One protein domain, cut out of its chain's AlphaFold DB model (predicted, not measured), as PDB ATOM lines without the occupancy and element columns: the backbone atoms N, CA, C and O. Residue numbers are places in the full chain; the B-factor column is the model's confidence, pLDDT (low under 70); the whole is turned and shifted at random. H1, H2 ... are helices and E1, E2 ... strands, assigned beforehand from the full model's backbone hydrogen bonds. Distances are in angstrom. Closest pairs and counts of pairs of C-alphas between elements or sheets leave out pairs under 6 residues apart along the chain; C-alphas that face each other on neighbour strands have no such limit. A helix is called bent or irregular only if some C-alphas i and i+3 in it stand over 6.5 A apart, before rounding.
ATOM      1  N   ALA A  44      -8.738 -27.247  23.775       72.19
ATOM      2  CA  ALA A  44      -7.656 -27.460  22.828       72.19
ATOM      3  C   ALA A  44      -7.619 -26.423  21.692       72.19
ATOM      4  O   ALA A  44      -6.533 -26.139  21.193       72.19
ATOM      5  N   TYR A  45      -8.756 -25.826  21.313       83.81
ATOM      6  CA  TYR A  45      -8.856 -24.794  20.267       83.81
ATOM      7  C   TYR A  45      -9.312 -23.428  20.799       83.81
ATOM      8  O   TYR A  45      -9.842 -22.602  20.056       83.81
ATOM      9  N   SER A  46      -9.061 -23.146  22.080       89.25
ATOM     10  CA  SER A  46      -9.139 -21.769  22.580       89.25
ATOM     11  C   SER A  46      -8.179 -20.849  21.814       89.25
ATOM     12  O   SER A  46      -7.125 -21.285  21.340       89.25
ATOM     13  N   SER A  47      -8.513 -19.558  21.707       91.31
ATOM     14  CA  SER A  47      -7.674 -18.582  20.994       91.31
ATOM     15  C   SER A  47      -6.237 -18.568  21.521       91.31
ATOM     16  O   SER A  47      -5.298 -18.571  20.735       91.31
ATOM     17  N   GLU A  48      -6.051 -18.640  22.840       91.62
ATOM     18  CA  GLU A  48      -4.719 -18.697  23.449       91.62
ATOM     19  C   GLU A  48      -3.948 -19.971  23.061       91.62
ATOM     20  O   GLU A  48      -2.765 -19.901  22.725       91.62
ATOM     21  N   ALA A  49      -4.607 -21.135  23.064       91.00
ATOM     22  CA  ALA A  49      -3.981 -22.390  22.652       91.00
ATOM     23  C   ALA A  49      -3.579 -22.370  21.170       91.00
ATOM     24  O   ALA A  49      -2.500 -22.852  20.825       91.00
ATOM     25  N   ILE A  50      -4.405 -21.776  20.302       94.19
ATOM     26  CA  ILE A  50      -4.095 -21.590  18.877       94.19
ATOM     27  C   ILE A  50      -2.846 -20.720  18.705       94.19
ATOM     28  O   ILE A  50      -1.925 -21.117  17.990       94.19
ATOM     29  N   GLU A  51      -2.787 -19.571  19.383       95.75
ATOM     30  CA  GLU A  51      -1.649 -18.647  19.306       95.75
ATOM     31  C   GLU A  51      -0.350 -19.323  19.767       95.75
ATOM     32  O   GLU A  51       0.625 -19.374  19.014       95.75
ATOM     33  N   ARG A  52      -0.355 -19.946  20.955       95.38
ATOM     34  CA  ARG A  52       0.822 -20.653  21.490       95.38
ATOM     35  C   ARG A  52       1.269 -21.804  20.587       95.38
ATOM     36  O   ARG A  52       2.468 -22.052  20.452       95.38
ATOM     37  N   ARG A  53       0.330 -22.517  19.962       94.94
ATOM     38  CA  ARG A  53       0.644 -23.599  19.022       94.94
ATOM     39  C   ARG A  53       1.306 -23.067  17.759       94.94
ATOM     40  O   ARG A  53       2.343 -23.592  17.357       94.94
ATOM     41  N   ALA A  54       0.737 -22.024  17.162       97.00
ATOM     42  CA  ALA A  54       1.290 -21.389  15.974       97.00
ATOM     43  C   ALA A  54       2.693 -20.819  16.236       97.00
ATOM     44  O   ALA A  54       3.579 -20.948  15.386       97.00
ATOM     45  N   ASP A  55       2.929 -20.263  17.427       97.50
ATOM     46  CA  ASP A  55       4.254 -19.822  17.872       97.50
ATOM     47  C   ASP A  55       5.268 -20.970  17.890       97.50
ATOM     48  O   ASP A  55       6.342 -20.860  17.296       97.50
ATOM     49  N   ARG A  56       4.924 -22.107  18.506       96.81
ATOM     50  CA  ARG A  56       5.822 -23.271  18.547       96.81
ATOM     51  C   ARG A  56       6.118 -23.832  17.162       96.81
ATOM     52  O   ARG A  56       7.283 -24.071  16.854       96.81
ATOM     53  N   ILE A  57       5.088 -24.014  16.335       96.88
ATOM     54  CA  ILE A  57       5.242 -24.565  14.982       96.88
ATOM     55  C   ILE A  57       6.129 -23.648  14.139       96.88
ATOM     56  O   ILE A  57       7.131 -24.092  13.581       96.88
ATOM     57  N   SER A  58       5.803 -22.355  14.080       97.88
ATOM     58  CA  SER A  58       6.564 -21.396  13.274       97.88
ATOM     59  C   SER A  58       8.008 -21.241  13.763       97.88
ATOM     60  O   SER A  58       8.917 -21.124  12.940       97.88
ATOM     61  N   SER A  59       8.250 -21.304  15.076       97.75
ATOM     62  CA  SER A  59       9.599 -21.279  15.652       97.75
ATOM     63  C   SER A  59      10.414 -22.537  15.322       97.75
ATOM     64  O   SER A  59      11.601 -22.423  15.004       97.75
ATOM     65  N   ASP A  60       9.811 -23.730  15.373       97.00
ATOM     66  CA  ASP A  60      10.490 -24.977  14.988       97.00
ATOM     67  C   ASP A  60      10.832 -24.972  13.492       97.00
ATOM     68  O   ASP A  60      11.983 -25.195  13.105       97.00
ATOM     69  N   MET A  61       9.868 -24.580  12.651       96.88
ATOM     70  CA  MET A  61      10.072 -24.396  11.214       96.88
ATOM     71  C   MET A  61      11.221 -23.417  10.927       96.88
ATOM     72  O   MET A  61      12.098 -23.730  10.121       96.88
ATOM     73  N   ALA A  62      11.269 -22.271  11.620       96.38
ATOM     74  CA  ALA A  62      12.334 -21.277  11.451       96.38
ATOM     75  C   ALA A  62      13.702 -21.853  11.813       96.38
ATOM     76  O   ALA A  62      14.693 -21.653  11.110       96.38
ATOM     77  N   THR A  63      13.748 -22.620  12.901       95.94
ATOM     78  CA  THR A  63      14.977 -23.231  13.404       95.94
ATOM     79  C   THR A  63      15.520 -24.282  12.442       95.94
ATOM     80  O   THR A  63      16.732 -24.311  12.201       95.94
ATOM     81  N   LYS A  64      14.646 -25.124  11.884       94.06
ATOM     82  CA  LYS A  64      15.014 -26.226  10.984       94.06
ATOM     83  C   LYS A  64      15.319 -25.752   9.565       94.06
ATOM     84  O   LYS A  64      16.318 -26.179   8.995       94.06
ATOM     85  N   MET A  65      14.508 -24.849   9.015       94.31
ATOM     86  CA  MET A  65      14.626 -24.388   7.622       94.31
ATOM     87  C   MET A  65      15.401 -23.076   7.458       94.31
ATOM     88  O   MET A  65      15.661 -22.665   6.331       94.31
ATOM     89  N   LYS A  66      15.810 -22.438   8.563       93.38
ATOM     90  CA  LYS A  66      16.687 -21.253   8.578       93.38
ATOM     91  C   LYS A  66      16.143 -20.052   7.790       93.38
ATOM     92  O   LYS A  66      16.918 -19.328   7.169       93.38
ATOM     93  N   PHE A  67      14.832 -19.819   7.824       94.56
ATOM     94  CA  PHE A  67      14.238 -18.597   7.270       94.56
ATOM     95  C   PHE A  67      14.241 -17.438   8.279       94.56
ATOM     96  O   PHE A  67      14.486 -17.627   9.472       94.56
ATOM     97  N   ASP A  68      13.991 -16.225   7.788       95.81
ATOM     98  CA  ASP A  68      14.039 -14.996   8.578       95.81
ATOM     99  C   ASP A  68      12.785 -14.757   9.440       95.81
ATOM    100  O   ASP A  68      11.760 -15.438   9.341       95.81
ATOM    101  N   GLU A  69      12.865 -13.740  10.297       97.19
ATOM    102  CA  GLU A  69      11.773 -13.351  11.191       97.19
ATOM    103  C   GLU A  69      10.492 -12.964  10.431       97.19
ATOM    104  O   GLU A  69       9.382 -13.291  10.851       97.19
ATOM    105  N   ALA A  70      10.633 -12.309   9.277       97.75
ATOM    106  CA  ALA A  70       9.496 -11.901   8.461       97.75
ATOM    107  C   ALA A  70       8.744 -13.114   7.884       97.75
ATOM    108  O   ALA A  70       7.510 -13.141   7.880       97.75
ATOM    109  N   THR A  71       9.470 -14.135   7.428       97.88
ATOM    110  CA  THR A  71       8.908 -15.403   6.944       97.88
ATOM    111  C   THR A  71       8.263 -16.171   8.092       97.88
ATOM    112  O   THR A  71       7.132 -16.641   7.952       97.88
ATOM    113  N   ARG A  72       8.909 -16.208   9.266       98.00
ATOM    114  CA  ARG A  72       8.336 -16.799  10.484       98.00
ATOM    115  C   ARG A  72       6.994 -16.179  10.850       98.00
ATOM    116  O   ARG A  72       6.041 -16.914  11.091       98.00
ATOM    117  N   ALA A  73       6.899 -14.851  10.860       98.56
ATOM    118  CA  ALA A  73       5.668 -14.144  11.208       98.56
ATOM    119  C   ALA A  73       4.508 -14.465  10.246       98.56
ATOM    120  O   ALA A  73       3.363 -14.634  10.676       98.56
ATOM    121  N   LYS A  74       4.795 -14.622   8.947       98.56
ATOM    122  CA  LYS A  74       3.797 -15.058   7.955       98.56
ATOM    123  C   LYS A  74       3.346 -16.498   8.198       98.56
ATOM    124  O   LYS A  74       2.150 -16.760   8.224       98.56
ATOM    125  N   ILE A  75       4.285 -17.413   8.449       98.31
ATOM    126  CA  ILE A  75       3.980 -18.819   8.764       98.31
ATOM    127  C   ILE A  75       3.134 -18.917  10.033       98.31
ATOM    128  O   ILE A  75       2.119 -19.608  10.049       98.31
ATOM    129  N   ARG A  76       3.505 -18.181  11.084       98.44
ATOM    130  CA  ARG A  76       2.717 -18.073  12.316       98.44
ATOM    131  C   ARG A  76       1.279 -17.655  12.009       98.44
ATOM    132  O   ARG A  76       0.348 -18.282  12.497       98.44
ATOM    133  N   THR A  77       1.096 -16.639  11.167       98.69
ATOM    134  CA  THR A  77      -0.234 -16.151  10.759       98.69
ATOM    135  C   THR A  77      -1.048 -17.227  10.032       98.69
ATOM    136  O   THR A  77      -2.228 -17.409  10.345       98.69
ATOM    137  N   ALA A  78      -0.422 -17.988   9.130       98.31
ATOM    138  CA  ALA A  78      -1.068 -19.111   8.446       98.31
ATOM    139  C   ALA A  78      -1.544 -20.184   9.446       98.31
ATOM    140  O   ALA A  78      -2.686 -20.641   9.383       98.31
ATOM    141  N   TYR A  79      -0.716 -20.532  10.440       97.94
ATOM    142  CA  TYR A  79      -1.083 -21.507  11.477       97.94
ATOM    143  C   TYR A  79      -2.141 -21.001  12.465       97.94
ATOM    144  O   TYR A  79      -3.003 -21.782  12.870       97.94
ATOM    145  N   VAL A  80      -2.145 -19.710  12.814       98.00
ATOM    146  CA  VAL A  80      -3.244 -19.107  13.592       98.00
ATOM    147  C   VAL A  80      -4.556 -19.216  12.815       98.00
ATOM    148  O   VAL A  80      -5.552 -19.703  13.349       98.00
ATOM    149  N   THR A  81      -4.544 -18.836  11.535       98.06
ATOM    150  CA  THR A  81      -5.724 -18.893  10.657       98.06
ATOM    151  C   THR A  81      -6.244 -20.321  10.513       98.06
ATOM    152  O   THR A  81      -7.447 -20.568  10.612       98.06
ATOM    153  N   ARG A  82      -5.341 -21.288  10.329       96.50
ATOM    154  CA  ARG A  82      -5.658 -22.719  10.320       96.50
ATOM    155  C   ARG A  82      -6.340 -23.144  11.616       96.50
ATOM    156  O   ARG A  82      -7.438 -23.685  11.555       96.50
ATOM    157  N   GLY A  83      -5.746 -22.852  12.772       94.25
ATOM    158  CA  GLY A  83      -6.322 -23.198  14.074       94.25
ATOM    159  C   GLY A  83      -7.709 -22.589  14.303       94.25
ATOM    160  O   GLY A  83      -8.604 -23.281  14.784       94.25
ATOM    161  N   GLN A  84      -7.917 -21.333  13.897       95.44
ATOM    162  CA  GLN A  84      -9.222 -20.663  13.967       95.44
ATOM    163  C   GLN A  84     -10.270 -21.362  13.098       95.44
ATOM    164  O   GLN A  84     -11.360 -21.664  13.578       95.44
ATOM    165  N   ARG A  85      -9.928 -21.697  11.847       95.75
ATOM    166  CA  ARG A  85     -10.834 -22.445  10.963       95.75
ATOM    167  C   ARG A  85     -11.198 -23.796  11.559       95.75
ATOM    168  O   ARG A  85     -12.360 -24.171  11.522       95.75
ATOM    169  N   ILE A  86     -10.242 -24.511  12.149       91.56
ATOM    170  CA  ILE A  86     -10.523 -25.794  12.807       91.56
ATOM    171  C   ILE A  86     -11.505 -25.613  13.975       91.56
ATOM    172  O   ILE A  86     -12.458 -26.384  14.084       91.56
ATOM    173  N   ALA A  87     -11.329 -24.577  14.797       90.12
ATOM    174  CA  ALA A  87     -12.259 -24.255  15.881       90.12
ATOM    175  C   ALA A  87     -13.686 -23.980  15.359       90.12
ATOM    176  O   ALA A  87     -14.674 -24.463  15.918       90.12
ATOM    177  N   GLU A  88     -13.807 -23.253  14.244       91.00
ATOM    178  CA  GLU A  88     -15.095 -23.012  13.582       91.00
ATOM    179  C   GLU A  88     -15.727 -24.307  13.059       91.00
ATOM    180  O   GLU A  88     -16.938 -24.500  13.201       91.00
ATOM    181  N   LEU A  89     -14.926 -25.210  12.478       90.62
ATOM    182  CA  LEU A  89     -15.405 -26.499  11.976       90.62
ATOM    183  C   LEU A  89     -15.984 -27.365  13.094       90.62
ATOM    184  O   LEU A  89     -17.037 -27.963  12.887       90.62
ATOM    185  N   GLN A  90     -15.358 -27.380  14.274       84.81
ATOM    186  CA  GLN A  90     -15.867 -28.122  15.435       84.81
ATOM    187  C   GLN A  90     -17.272 -27.667  15.837       84.81
ATOM    188  O   GLN A  90     -18.115 -28.485  16.194       84.81
ATOM    189  N   THR A  91     -17.548 -26.366  15.728       86.56
ATOM    190  CA  THR A  91     -18.881 -25.824  16.019       86.56
ATOM    191  C   THR A  91     -19.860 -26.113  14.881       86.56
ATOM    192  O   THR A  91     -20.997 -26.512  15.120       86.56
ATOM    193  N   ARG A  92     -19.432 -25.914  13.628       88.25
ATOM    194  CA  ARG A  92     -20.293 -26.046  12.442       88.25
ATOM    195  C   ARG A  92     -20.736 -27.483  12.185       88.25
ATOM    196  O   ARG A  92     -21.871 -27.696  11.775       88.25
ATOM    197  N   TYR A  93     -19.842 -28.438  12.405       87.69
ATOM    198  CA  TYR A  93     -20.045 -29.849  12.095       87.69
ATOM    199  C   TYR A  93     -20.214 -30.704  13.357       87.69
ATOM    200  O   TYR A  93     -19.918 -31.895  13.339       87.69
ATOM    201  N   ALA A  94     -20.714 -30.114  14.449       81.69
ATOM    202  CA  ALA A  94     -20.869 -30.788  15.740       81.69
ATOM    203  C   ALA A  94     -21.650 -32.118  15.666       81.69
ATOM    204  O   ALA A  94     -21.456 -32.985  16.507       81.69
ATOM    205  N   THR A  95     -22.514 -32.288  14.660       82.50
ATOM    206  CA  THR A  95     -23.309 -33.505  14.433       82.50
ATOM    207  C   THR A  95     -22.979 -34.225  13.120       82.50
ATOM    208  O   THR A  95     -23.641 -35.203  12.786       82.50
ATOM    209  N   ASP A  96     -22.017 -33.729  12.339       84.38
ATOM    210  CA  ASP A  96     -21.660 -34.262  11.018       84.38
ATOM    211  C   ASP A  96     -20.152 -34.512  10.935       84.38
ATOM    212  O   ASP A  96     -19.366 -33.722  10.409       84.38
ATOM    213  N   THR A  97     -19.738 -35.655  11.466       82.81
ATOM    214  CA  THR A  97     -18.329 -36.042  11.530       82.81
ATOM    215  C   THR A  97     -17.715 -36.246  10.138       82.81
ATOM    216  O   THR A  97     -16.516 -36.011   9.960       82.81
ATOM    217  N   ALA A  98     -18.508 -36.660   9.141       83.12
ATOM    218  CA  ALA A  98     -18.031 -36.867   7.773       83.12
ATOM    219  C   ALA A  98     -17.766 -35.524   7.080       83.12
ATOM    220  O   ALA A  98     -16.668 -35.303   6.559       83.12
ATOM    221  N   GLY A  99     -18.717 -34.590   7.168       86.38
ATOM    222  CA  GLY A  99     -18.541 -33.216   6.706       86.38
ATOM    223  C   GLY A  99     -17.404 -32.500   7.431       86.38
ATOM    224  O   GLY A  99     -16.629 -31.784   6.791       86.38
ATOM    225  N   MET A 100     -17.217 -32.761   8.731       86.88
ATOM    226  CA  MET A 100     -16.074 -32.235   9.480       86.88
ATOM    227  C   MET A 100     -14.748 -32.730   8.905       86.88
ATOM    228  O   MET A 100     -13.842 -31.924   8.718       86.88
ATOM    229  N   ALA A 101     -14.612 -34.028   8.612       82.62
ATOM    230  CA  ALA A 101     -13.376 -34.584   8.057       82.62
ATOM    231  C   ALA A 101     -13.042 -34.006   6.680       82.62
ATOM    232  O   ALA A 101     -11.893 -33.620   6.449       82.62
ATOM    233  N   ALA A 102     -14.038 -33.879   5.802       87.00
ATOM    234  CA  ALA A 102     -13.852 -33.269   4.491       87.00
ATOM    235  C   ALA A 102     -13.411 -31.800   4.612       87.00
ATOM    236  O   ALA A 102     -12.374 -31.416   4.071       87.00
ATOM    237  N   ALA A 103     -14.123 -30.998   5.408       91.88
ATOM    238  CA  ALA A 103     -13.780 -29.590   5.607       91.88
ATOM    239  C   ALA A 103     -12.410 -29.408   6.285       91.88
ATOM    240  O   ALA A 103     -11.673 -28.467   5.987       91.88
ATOM    241  N   MET A 104     -12.030 -30.327   7.173       89.06
ATOM    242  CA  MET A 104     -10.720 -30.328   7.822       89.06
ATOM    243  C   MET A 104      -9.587 -30.537   6.816       89.06
ATOM    244  O   MET A 104      -8.569 -29.843   6.865       89.06
ATOM    245  N   ARG A 105      -9.768 -31.475   5.881       89.62
ATOM    246  CA  ARG A 105      -8.819 -31.711   4.790       89.62
ATOM    247  C   ARG A 105      -8.600 -30.435   3.990       89.62
ATOM    248  O   ARG A 105      -7.454 -30.075   3.727       89.62
ATOM    249  N   ASP A 106      -9.677 -29.732   3.660       92.19
ATOM    250  CA  ASP A 106      -9.598 -28.474   2.922       92.19
ATOM    251  C   ASP A 106      -8.826 -27.407   3.699       92.19
ATOM    252  O   ASP A 106      -8.002 -26.696   3.123       92.19
ATOM    253  N   VAL A 107      -9.022 -27.303   5.017       94.75
ATOM    254  CA  VAL A 107      -8.238 -26.385   5.861       94.75
ATOM    255  C   VAL A 107      -6.740 -26.696   5.776       94.75
ATOM    256  O   VAL A 107      -5.937 -25.771   5.608       94.75
ATOM    257  N   TYR A 108      -6.353 -27.972   5.816       92.56
ATOM    258  CA  TYR A 108      -4.952 -28.375   5.673       92.56
ATOM    259  C   TYR A 108      -4.384 -28.089   4.282       92.56
ATOM    260  O   TYR A 108      -3.331 -27.458   4.186       92.56
ATOM    261  N   MET A 109      -5.098 -28.444   3.211       92.19
ATOM    262  CA  MET A 109      -4.658 -28.174   1.833       92.19
ATOM    263  C   MET A 109      -4.531 -26.672   1.540       92.19
ATOM    264  O   MET A 109      -3.590 -26.233   0.875       92.19
ATOM    265  N   ASN A 110      -5.453 -25.863   2.065       95.25
ATOM    266  CA  ASN A 110      -5.399 -24.411   1.925       95.25
ATOM    267  C   ASN A 110      -4.194 -23.818   2.662       95.25
ATOM    268  O   ASN A 110      -3.535 -22.928   2.130       95.25
ATOM    269  N   THR A 111      -3.875 -24.338   3.851       96.25
ATOM    270  CA  THR A 111      -2.691 -23.900   4.605       96.25
ATOM    271  C   THR A 111      -1.405 -24.268   3.867       96.25
ATOM    272  O   THR A 111      -0.512 -23.438   3.757       96.25
ATOM    273  N   ASP A 112      -1.318 -25.471   3.294       93.81
ATOM    274  CA  ASP A 112      -0.168 -25.873   2.469       93.81
ATOM    275  C   ASP A 112       0.009 -24.957   1.254       93.81
ATOM    276  O   ASP A 112       1.124 -24.543   0.931       93.81
ATOM    277  N   THR A 113      -1.100 -24.596   0.607       95.50
ATOM    278  CA  THR A 113      -1.095 -23.653  -0.517       95.50
ATOM    279  C   THR A 113      -0.581 -22.284  -0.077       95.50
ATOM    280  O   THR A 113       0.249 -21.695  -0.766       95.50
ATOM    281  N   GLU A 114      -1.012 -21.789   1.084       96.69
ATOM    282  CA  GLU A 114      -0.522 -20.532   1.655       96.69
ATOM    283  C   GLU A 114       0.977 -20.608   1.983       96.69
ATOM    284  O   GLU A 114       1.745 -19.736   1.566       96.69
ATOM    285  N   LEU A 115       1.432 -21.685   2.630       96.75
ATOM    286  CA  LEU A 115       2.844 -21.900   2.957       96.75
ATOM    287  C   LEU A 115       3.725 -21.964   1.708       96.75
ATOM    288  O   LEU A 115       4.827 -21.418   1.725       96.75
ATOM    289  N   LYS A 116       3.228 -22.518   0.599       95.25
ATOM    290  CA  LYS A 116       3.913 -22.482  -0.702       95.25
ATOM    291  C   LYS A 116       4.144 -21.064  -1.222       95.25
ATOM    292  O   LYS A 116       5.146 -20.811  -1.882       95.25
ATOM    293  N   THR A 117       3.233 -20.132  -0.937       97.25
ATOM    294  CA  THR A 117       3.408 -18.719  -1.318       97.25
ATOM    295  C   THR A 117       4.361 -17.964  -0.392       97.25
ATOM    296  O   THR A 117       4.970 -16.981  -0.809       97.25
ATOM    297  N   ILE A 118       4.497 -18.417   0.858       97.62
ATOM    298  CA  ILE A 118       5.366 -17.802   1.866       97.62
ATOM    299  C   ILE A 118       6.813 -18.290   1.711       97.62
ATOM    300  O   ILE A 118       7.739 -17.481   1.749       97.62
ATOM    301  N   LEU A 119       7.003 -19.597   1.520       95.94
ATOM    302  CA  LEU A 119       8.299 -20.251   1.342       95.94
ATOM    303  C   LEU A 119       8.749 -20.144  -0.120       95.94
ATOM    304  O   LEU A 119       8.704 -21.106  -0.881       95.94
ATOM    305  N   THR A 120       9.163 -18.945  -0.528       89.94
ATOM    306  CA  THR A 120       9.531 -18.662  -1.927       89.94
ATOM    307  C   THR A 120      10.847 -19.304  -2.366       89.94
ATOM    308  O   THR A 120      11.107 -19.389  -3.564       89.94
ATOM    309  N   ASP A 121      11.689 -19.736  -1.423       90.75
ATOM    310  CA  ASP A 121      12.870 -20.546  -1.719       90.75
ATOM    311  C   ASP A 121      12.437 -22.001  -2.000       90.75
ATOM    312  O   ASP A 121      11.908 -22.667  -1.101       90.75
ATOM    313  N   PRO A 122      12.685 -22.535  -3.214       88.56
ATOM    314  CA  PRO A 122      12.307 -23.902  -3.566       88.56
ATOM    315  C   PRO A 122      12.878 -24.967  -2.621       88.56
ATOM    316  O   PRO A 122      12.248 -26.005  -2.412       88.56
ATOM    317  N   THR A 123      14.054 -24.724  -2.035       92.94
ATOM    318  CA  THR A 123      14.687 -25.664  -1.101       92.94
ATOM    319  C   THR A 123      13.965 -25.700   0.244       92.94
ATOM    320  O   THR A 123      13.768 -26.779   0.802       92.94
ATOM    321  N   GLN A 124      13.487 -24.549   0.726       91.94
ATOM    322  CA  GLN A 124      12.705 -24.450   1.961       91.94
ATOM    323  C   GLN A 124      11.338 -25.107   1.796       91.94
ATOM    324  O   GLN A 124      10.920 -25.878   2.656       91.94
ATOM    325  N   TYR A 125      10.658 -24.859   0.673       92.88
ATOM    326  CA  TYR A 125       9.360 -25.480   0.429       92.88
ATOM    327  C   TYR A 125       9.470 -27.002   0.246       92.88
ATOM    328  O   TYR A 125       8.677 -27.743   0.818       92.88
ATOM    329  N   SER A 126      10.493 -27.501  -0.456       92.88
ATOM    330  CA  SER A 126      10.723 -28.950  -0.580       92.88
ATOM    331  C   SER A 126      11.057 -29.616   0.766       92.88
ATOM    332  O   SER A 126      10.582 -30.720   1.057       92.88
ATOM    333  N   ALA A 127      11.830 -28.935   1.623       93.69
ATOM    334  CA  ALA A 127      12.094 -29.388   2.987       93.69
ATOM    335  C   ALA A 127      10.808 -29.423   3.828       93.69
ATOM    336  O   ALA A 127      10.565 -30.410   4.530       93.69
ATOM    337  N   TYR A 128       9.962 -28.393   3.712       94.31
ATOM    338  CA  TYR A 128       8.635 -28.372   4.325       94.31
ATOM    339  C   TYR A 128       7.782 -29.545   3.845       94.31
ATOM    340  O   TYR A 128       7.313 -30.305   4.680       94.31
ATOM    341  N   GLU A 129       7.624 -29.761   2.536       91.81
ATOM    342  CA  GLU A 129       6.801 -30.858   2.004       91.81
ATOM    343  C   GLU A 129       7.250 -32.225   2.538       91.81
ATOM    344  O   GLU A 129       6.422 -33.034   2.961       91.81
ATOM    345  N   SER A 130       8.564 -32.451   2.605       92.12
ATOM    346  CA  SER A 130       9.152 -33.698   3.112       92.12
ATOM    347  C   SER A 130       8.923 -33.914   4.614       92.12
ATOM    348  O   SER A 130       8.863 -35.053   5.075       92.12
ATOM    349  N   SER A 131       8.783 -32.828   5.379       91.00
ATOM    350  CA  SER A 131       8.598 -32.836   6.837       91.00
ATOM    351  C   SER A 131       7.221 -32.331   7.278       91.00
ATOM    352  O   SER A 131       6.983 -32.164   8.468       91.00
ATOM    353  N   ARG A 132       6.269 -32.156   6.353       90.88
ATOM    354  CA  ARG A 132       4.964 -31.508   6.585       90.88
ATOM    355  C   ARG A 132       4.215 -32.090   7.782       90.88
ATOM    356  O   ARG A 132       3.599 -31.374   8.565       90.88
ATOM    357  N   MET A 133       4.302 -33.405   7.943       87.31
ATOM    358  CA  MET A 133       3.660 -34.139   9.033       87.31
ATOM    359  C   MET A 133       4.206 -33.799  10.418       87.31
ATOM    360  O   MET A 133       3.516 -34.032  11.406       87.31
ATOM    361  N   GLU A 134       5.432 -33.287  10.507       90.62
ATOM    362  CA  GLU A 134       6.023 -32.806  11.753       90.62
ATOM    363  C   GLU A 134       5.383 -31.515  12.239       90.62
ATOM    364  O   GLU A 134       5.510 -31.241  13.422       90.62
ATOM    365  N   TYR A 135       4.694 -30.771  11.368       91.94
ATOM    366  CA  TYR A 135       4.108 -29.456  11.642       91.94
ATOM    367  C   TYR A 135       2.571 -29.478  11.651       91.94
ATOM    368  O   TYR A 135       1.922 -28.473  11.364       91.94
ATOM    369  N   MET A 136       1.975 -30.638  11.935       88.75
ATOM    370  CA  MET A 136       0.528 -30.785  12.108       88.75
ATOM    371  C   MET A 136       0.106 -30.415  13.535       88.75
ATOM    372  O   MET A 136       0.861 -30.628  14.481       88.75
ATOM    373  N   ASP A 137      -1.102 -29.864  13.697       87.31
ATOM    374  CA  ASP A 137      -1.591 -29.341  14.982       87.31
ATOM    375  C   ASP A 137      -1.567 -30.385  16.100       87.31
ATOM    376  O   ASP A 137      -1.242 -30.056  17.238       87.31
ATOM    377  N   ASP A 138      -1.874 -31.641  15.771       84.25
ATOM    378  CA  ASP A 138      -1.965 -32.755  16.713       84.25
ATOM    379  C   ASP A 138      -0.638 -33.051  17.425       84.25
ATOM    380  O   ASP A 138      -0.649 -33.476  18.579       84.25
ATOM    381  N   ARG A 139       0.504 -32.766  16.787       86.25
ATOM    382  CA  ARG A 139       1.838 -32.892  17.404       86.25
ATOM    383  C   ARG A 139       2.190 -31.763  18.364       86.25
ATOM    384  O   ARG A 139       3.118 -31.908  19.151       86.25
ATOM    385  N   TYR A 140       1.473 -30.649  18.286       86.56
ATOM    386  CA  TYR A 140       1.678 -29.473  19.128       86.56
ATOM    387  C   TYR A 140       0.447 -29.199  19.994       86.56
ATOM    388  O   TYR A 140       0.219 -28.060  20.400       86.56
ATOM    389  N   MET A 141      -0.389 -30.199  20.257       82.31
ATOM    390  CA  MET A 141      -1.435 -30.105  21.274       82.31
ATOM    391  C   MET A 141      -0.797 -30.137  22.668       82.31
ATOM    392  O   MET A 141       0.112 -30.923  22.903       82.31
ATOM    393  N   ASP A 142      -1.245 -29.259  23.574       67.75
ATOM    394  CA  ASP A 142      -0.680 -29.137  24.932       67.75
ATOM    395  C   ASP A 142      -1.059 -30.311  25.855       67.75
ATOM    396  O   ASP A 142      -0.522 -30.409  26.954       67.75
ATOM    397  N   ASP A 143      -1.924 -31.231  25.407       56.34
ATOM    398  CA  ASP A 143      -2.313 -32.460  26.123       56.34
ATOM    399  C   ASP A 143      -1.202 -33.539  26.111       56.34
ATOM    400  O   ASP A 143      -1.445 -34.752  26.057       56.34
ATOM    401  N   GLY A 173     -13.083 -34.885  21.726       55.72
ATOM    402  CA  GLY A 173     -12.833 -34.462  20.339       55.72
ATOM    403  C   GLY A 173     -11.402 -34.671  19.811       55.72
ATOM    404  O   GLY A 173     -10.736 -33.702  19.443       55.72
ATOM    405  N   LYS A 174     -10.884 -35.906  19.757       69.69
ATOM    406  CA  LYS A 174      -9.494 -36.151  19.317       69.69
ATOM    407  C   LYS A 174      -9.365 -36.167  17.793       69.69
ATOM    408  O   LYS A 174      -9.894 -37.058  17.129       69.69
ATOM    409  N   LEU A 175      -8.572 -35.241  17.259       73.75
ATOM    410  CA  LEU A 175      -8.192 -35.178  15.849       73.75
ATOM    411  C   LEU A 175      -6.758 -35.679  15.648       73.75
ATOM    412  O   LEU A 175      -5.861 -35.333  16.415       73.75
ATOM    413  N   LYS A 176      -6.534 -36.496  14.615       79.56
ATOM    414  CA  LYS A 176      -5.203 -36.983  14.233       79.56
ATOM    415  C   LYS A 176      -5.058 -37.004  12.718       79.56
ATOM    416  O   LYS A 176      -5.885 -37.611  12.036       79.56
ATOM    417  N   VAL A 177      -3.983 -36.407  12.215       79.75
ATOM    418  CA  VAL A 177      -3.622 -36.448  10.791       79.75
ATOM    419  C   VAL A 177      -2.480 -37.437  10.619       79.75
ATOM    420  O   VAL A 177      -1.479 -37.398  11.338       79.75
ATOM    421  N   LYS A 178      -2.627 -38.378   9.694       74.12
ATOM    422  CA  LYS A 178      -1.617 -39.407   9.440       74.12
ATOM    423  C   LYS A 178      -0.683 -39.054   8.289       74.12
ATOM    424  O   LYS A 178      -0.945 -38.151   7.509       74.12
ATOM    425  N   ARG A 179       0.418 -39.812   8.184       61.12
ATOM    426  CA  ARG A 179       1.473 -39.625   7.173       61.12
ATOM    427  C   ARG A 179       0.981 -39.774   5.729       61.12
ATOM    428  O   ARG A 179       1.524 -39.115   4.854       61.12
ATOM    429  N   ASP A 180      -0.003 -40.634   5.504       64.25
ATOM    430  CA  ASP A 180      -0.715 -40.804   4.228       64.25
ATOM    431  C   ASP A 180      -1.693 -39.650   3.937       64.25
ATOM    432  O   ASP A 180      -2.216 -39.552   2.839       64.25
ATOM    433  N   GLY A 181      -1.890 -38.729   4.885       68.88
ATOM    434  CA  GLY A 181      -2.871 -37.651   4.807       68.88
ATOM    435  C   GLY A 181      -4.237 -38.042   5.366       68.88
ATOM    436  O   GLY A 181      -5.137 -37.201   5.365       68.88
ATOM    437  N   ASP A 182      -4.410 -39.276   5.858       79.81
ATOM    438  CA  ASP A 182      -5.694 -39.701   6.406       79.81
ATOM    439  C   ASP A 182      -6.062 -38.845   7.612       79.81
ATOM    440  O   ASP A 182      -5.244 -38.604   8.512       79.81
ATOM    441  N   ILE A 183      -7.337 -38.486   7.687       81.94
ATOM    442  CA  ILE A 183      -7.882 -37.749   8.820       81.94
ATOM    443  C   ILE A 183      -8.652 -38.725   9.689       81.94
ATOM    444  O   ILE A 183      -9.561 -39.416   9.233       81.94
ATOM    445  N   LYS A 184      -8.272 -38.793  10.964       84.25
ATOM    446  CA  LYS A 184      -9.015 -39.507  11.997       84.25
ATOM    447  C   LYS A 184      -9.629 -38.513  12.963       84.25
ATOM    448  O   LYS A 184      -8.918 -37.695  13.545       84.25
ATOM    449  N   ILE A 185     -10.926 -38.654  13.174       82.88
ATOM    450  CA  ILE A 185     -11.711 -37.864  14.113       82.88
ATOM    451  C   ILE A 185     -12.350 -38.818  15.111       82.88
ATOM    452  O   ILE A 185     -12.880 -39.860  14.725       82.88
ATOM    453  N   LYS A 186     -12.282 -38.470  16.393       81.62
ATOM    454  CA  LYS A 186     -13.098 -39.058  17.451       81.62
ATOM    455  C   LYS A 186     -14.000 -37.959  18.001       81.62
ATOM    456  O   LYS A 186     -13.463 -36.934  18.414       81.62
ATOM    457  N   ASP A 187     -15.313 -38.153  17.985       75.50
ATOM    458  CA  ASP A 187     -16.252 -37.200  18.588       75.50
ATOM    459  C   ASP A 187     -16.342 -37.373  20.116       75.50
ATOM    460  O   ASP A 187     -15.630 -38.192  20.716       75.50
ATOM    461  N   ALA A 188     -17.149 -36.529  20.763       73.81
ATOM    462  CA  ALA A 188     -17.324 -36.539  22.214       73.81
ATOM    463  C   ALA A 188     -18.034 -37.815  22.695       73.81
ATOM    464  O   ALA A 188     -17.734 -38.320  23.776       73.81
ATOM    465  N   GLU A 189     -18.903 -38.370  21.855       74.75
ATOM    466  CA  GLU A 189     -19.632 -39.622  22.041       74.75
ATOM    467  C   GLU A 189     -18.755 -40.858  21.778       74.75
ATOM    468  O   GLU A 189     -19.199 -41.990  21.922       74.75
ATOM    469  N   GLY A 190     -17.491 -40.671  21.390       72.69
ATOM    470  CA  GLY A 190     -16.533 -41.751  21.191       72.69
ATOM    471  C   GLY A 190     -16.618 -42.456  19.837       72.69
ATOM    472  O   GLY A 190     -15.808 -43.365  19.590       72.69
ATOM    473  N   ASN A 191     -17.500 -42.022  18.936       76.62
ATOM    474  CA  ASN A 191     -17.529 -42.487  17.557       76.62
ATOM    475  C   ASN A 191     -16.251 -42.051  16.844       76.62
ATOM    476  O   ASN A 191     -15.683 -40.987  17.089       76.62
ATOM    477  N   LYS A 192     -15.767 -42.908  15.948       82.00
ATOM    478  CA  LYS A 192     -14.529 -42.698  15.203       82.00
ATOM    479  C   LYS A 192     -14.837 -42.640  13.723       82.00
ATOM    480  O   LYS A 192     -15.441 -43.564  13.185       82.00
ATOM    481  N   LEU A 193     -14.332 -41.618  13.055       83.62
ATOM    482  CA  LEU A 193     -14.365 -41.503  11.609       83.62
ATOM    483  C   LEU A 193     -12.938 -41.442  11.081       83.62
ATOM    484  O   LEU A 193     -12.085 -40.742  11.629       83.62
ATOM    485  N   LYS A 194     -12.661 -42.218  10.040       83.81
ATOM    486  CA  LYS A 194     -11.423 -42.150   9.274       83.81
ATOM    487  C   LYS A 194     -11.784 -41.816   7.837       83.81
ATOM    488  O   LYS A 194     -12.546 -42.561   7.236       83.81
ATOM    489  N   MET A 195     -11.204 -40.754   7.306       83.25
ATOM    490  CA  MET A 195     -11.271 -40.417   5.891       83.25
ATOM    491  C   MET A 195      -9.904 -40.694   5.272       83.25
ATOM    492  O   MET A 195      -8.895 -40.167   5.753       83.25
ATOM    493  N   ASP A 196      -9.880 -41.573   4.275       79.88
ATOM    494  CA  ASP A 196      -8.673 -41.940   3.539       79.88
ATOM    495  C   ASP A 196      -8.276 -40.784   2.605       79.88
ATOM    496  O   ASP A 196      -9.117 -40.158   1.951       79.88
ATOM    497  N   ALA A 197      -6.989 -40.432   2.585       75.62
ATOM    498  CA  ALA A 197      -6.548 -39.247   1.852       75.62
ATOM    499  C   ALA A 197      -6.480 -39.437   0.329       75.62
ATOM    500  O   ALA A 197      -6.564 -38.444  -0.405       75.62
ATOM    501  N   ASP A 198      -6.300 -40.676  -0.117       73.62
ATOM    502  CA  ASP A 198      -6.054 -41.010  -1.518       73.62
ATOM    503  C   ASP A 198      -7.347 -41.045  -2.341       73.62
ATOM    504  O   ASP A 198      -7.392 -40.511  -3.448       73.62
ATOM    505  N   ASP A 199      -8.403 -41.650  -1.795       75.06
ATOM    506  CA  ASP A 199      -9.667 -41.919  -2.490       75.06
ATOM    507  C   ASP A 199     -10.883 -41.241  -1.838       75.06
ATOM    508  O   ASP A 199     -11.966 -41.243  -2.414       75.06
ATOM    509  N   GLY A 200     -10.715 -40.629  -0.661       72.81
ATOM    510  CA  GLY A 200     -11.812 -40.028   0.092       72.81
ATOM    511  C   GLY A 200     -12.713 -41.041   0.800       72.81
ATOM    512  O   GLY A 200     -13.698 -40.617   1.400       72.81
ATOM    513  N   THR A 201     -12.378 -42.340   0.784       81.00
ATOM    514  CA  THR A 201     -13.162 -43.396   1.440       81.00
ATOM    515  C   THR A 201     -13.373 -43.059   2.914       81.00
ATOM    516  O   THR A 201     -12.417 -42.790   3.654       81.00
ATOM    517  N   VAL A 202     -14.622 -43.146   3.377       82.81
ATOM    518  CA  VAL A 202     -14.983 -42.877   4.771       82.81
ATOM    519  C   VAL A 202     -15.253 -44.191   5.501       82.81
ATOM    520  O   VAL A 202     -16.048 -45.034   5.094       82.81
ATOM    521  N   LYS A 203     -14.570 -44.390   6.627       81.44
ATOM    522  CA  LYS A 203     -14.795 -45.509   7.550       81.44
ATOM    523  C   LYS A 203     -15.295 -44.951   8.871       81.44
ATOM    524  O   LYS A 203     -14.526 -44.322   9.603       81.44
ATOM    525  N   ALA A 204     -16.554 -45.221   9.189       80.69
ATOM    526  CA  ALA A 204     -17.178 -44.856  10.451       80.69
ATOM    527  C   ALA A 204     -17.204 -46.060  11.402       80.69
ATOM    528  O   ALA A 204     -17.443 -47.202  11.009       80.69
ATOM    529  N   LYS A 205     -16.937 -45.821  12.681       80.31
ATOM    530  CA  LYS A 205     -17.142 -46.788  13.755       80.31
ATOM    531  C   LYS A 205     -17.876 -46.087  14.899       80.31
ATOM    532  O   LYS A 205     -17.228 -45.302  15.595       80.31
ATOM    533  N   PRO A 206     -19.172 -46.364  15.114       76.88
ATOM    534  CA  PRO A 206     -19.868 -45.873  16.294       76.88
ATOM    535  C   PRO A 206     -19.286 -46.514  17.561       76.88
ATOM    536  O   PRO A 206     -18.730 -47.616  17.495       76.88
ATOM    537  N   GLU A 207     -19.399 -45.842  18.709       75.56
ATOM    538  CA  GLU A 207     -18.832 -46.317  19.985       75.56
ATOM    539  C   GLU A 207     -19.256 -47.764  20.301       75.56
ATOM    540  O   GLU A 207     -18.416 -48.606  20.626       75.56
ATOM    541  N   ASN A 208     -20.540 -48.066  20.087       72.69
ATOM    542  CA  ASN A 208     -21.176 -49.335  20.453       72.69
ATOM    543  C   ASN A 208     -21.487 -50.262  19.264       72.69
ATOM    544  O   ASN A 208     -22.301 -51.172  19.409       72.69
ATOM    545  N   GLY A 209     -20.888 -50.051  18.087       69.31
ATOM    546  CA  GLY A 209     -21.277 -50.805  16.888       69.31
ATOM    547  C   GLY A 209     -20.146 -51.271  15.979       69.31
ATOM    548  O   GLY A 209     -18.949 -51.056  16.214       69.31
ATOM    549  N   GLU A 210     -20.563 -51.968  14.924       70.12
ATOM    550  CA  GLU A 210     -19.681 -52.484  13.882       70.12
ATOM    551  C   GLU A 210     -19.202 -51.368  12.949       70.12
ATOM    552  O   GLU A 210     -19.802 -50.299  12.842       70.12
ATOM    553  N   LYS A 211     -18.061 -51.601  12.296       71.81
ATOM    554  CA  LYS A 211     -17.482 -50.636  11.359       71.81
ATOM    555  C   LYS A 211     -18.346 -50.565  10.103       71.81
ATOM    556  O   LYS A 211     -18.598 -51.592   9.482       71.81
ATOM    557  N   ILE A 212     -18.688 -49.352   9.693       76.44
ATOM    558  CA  ILE A 212     -19.382 -49.057   8.444       76.44
ATOM    559  C   ILE A 212     -18.357 -48.429   7.496       76.44
ATOM    560  O   ILE A 212     -17.601 -47.533   7.886       76.44
ATOM    561  N   LYS A 213     -18.273 -48.946   6.269       74.81
ATOM    562  CA  LYS A 213     -17.452 -48.382   5.194       74.81
ATOM    563  C   LYS A 213     -18.398 -47.767   4.172       74.81
ATOM    564  O   LYS A 213     -19.280 -48.467   3.685       74.81
ATOM    565  N   GLU A 214     -18.187 -46.500   3.864       66.81
ATOM    566  CA  GLU A 214     -18.868 -45.781   2.793       66.81
ATOM    567  C   GLU A 214     -17.824 -45.471   1.710       66.81
ATOM    568  O   GLU A 214     -16.723 -45.004   2.020       66.81
ATOM    569  N   GLU A 215     -18.143 -45.846   0.467       54.50
ATOM    570  CA  GLU A 215     -17.339 -45.602  -0.744       54.50
ATOM    571  C   GLU A 215     -17.948 -44.469  -1.570       54.50
ATOM    572  O   GLU A 215     -19.199 -44.423  -1.666       54.50
TER     573      GLU A 215
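Overview. This is residues 44 to 143 and 173 to 215 of the 215 residues of an uncharacterized protein of Hymenobacter luteus (UniProt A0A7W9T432). Two long helices, H2 and H3, lie side by side and run opposite ways, with H1 packed on H2 at a slant; the five-stranded sheet E1 to E5 has one face packed on residues 97 to 108 of H3, with E1 near the middle of the whole and E4 and E5 farthest from it. H4 folds back after H3 and meets H1, and the small H5 lies near E1. The printed part has 143 residues, with five named helices followed by five named strands, of mixed class; the sheet, in the order E1 E2 E3 E4 E5, is antiparallel throughout. It is compact, with a radius of gyration of the C-alphas of 15.9 A, yet elongated, spanning 51 by 32 by 22 A.

Along the chain. H1, residues 47 to 65, begins with C-alpha 47 at (-7.674, -18.582, 20.994) and is 26.6 A long. H2, residues 69 to 92, is 34.5 A long, and H3, residues 97 to 118, is 31.4 A. H4, residues 122 to 135, is 18.1 A long and irregular, with C-alphas 130 and 133 8.1 A apart. H5 is residues 137 to 140. E1 is residues 175 to 177, E2 183 to 186, E3 192 to 195, E4 202 to 205 and E5 212 to 214, with C-alpha 214 at (-18.868, -45.781, 2.793).

Arrangement. H1 and H2 form a helical hairpin and touch at a steep tilt of 40 degrees, with Ala 54 and Tyr 79 the closest C-alphas at 5.1 A. H2 and H3, also a helical hairpin, touch at a shallow tilt of 13 degrees, with the C-alphas of Leu 89 and Met 100 closest at 6.3 A. H1, with residues 57 to 65 alone, touches H4, with the C-alphas of Met 65 and Gln 124 closest at 6.0 A. H5 only grazes the sheet, with residues 137 to 139. H3 is on the sheet at a height of 8.9 A, only just over E2, on which 3 of its C-alphas fall, and over E3; its closest C-alphas to E2 are Ala 101 and Ile 183, 6.4 A apart. The strands make a meander, each the antiparallel neighbour of the one before. Within hydrogen-bond range are N 176 and O 184 at 2.9 A, N 185 and O 193 at 2.8 A, N 194 and O 203 at 2.8 A, and N 204 and O 212 at 2.9 A. Every O i to N i+4 pair is within range in H1, H2 and H3, but 7 of 10 in H4; H5 is too short for such a pair.

Size, cuts and confidence. The C-alphas farthest apart are Asp 68 and Gly 209, 51.0 A. Residues 144 to 172 are not printed, and C-alphas 143 and 173 are 12.2 A apart across the cut. Of the links printed whole, none is long. Mean pLDDT of the printed part is 86.8; residues 142 to 143, 173 to 174, 179 to 181, 209 and 214 to 215 are under 70.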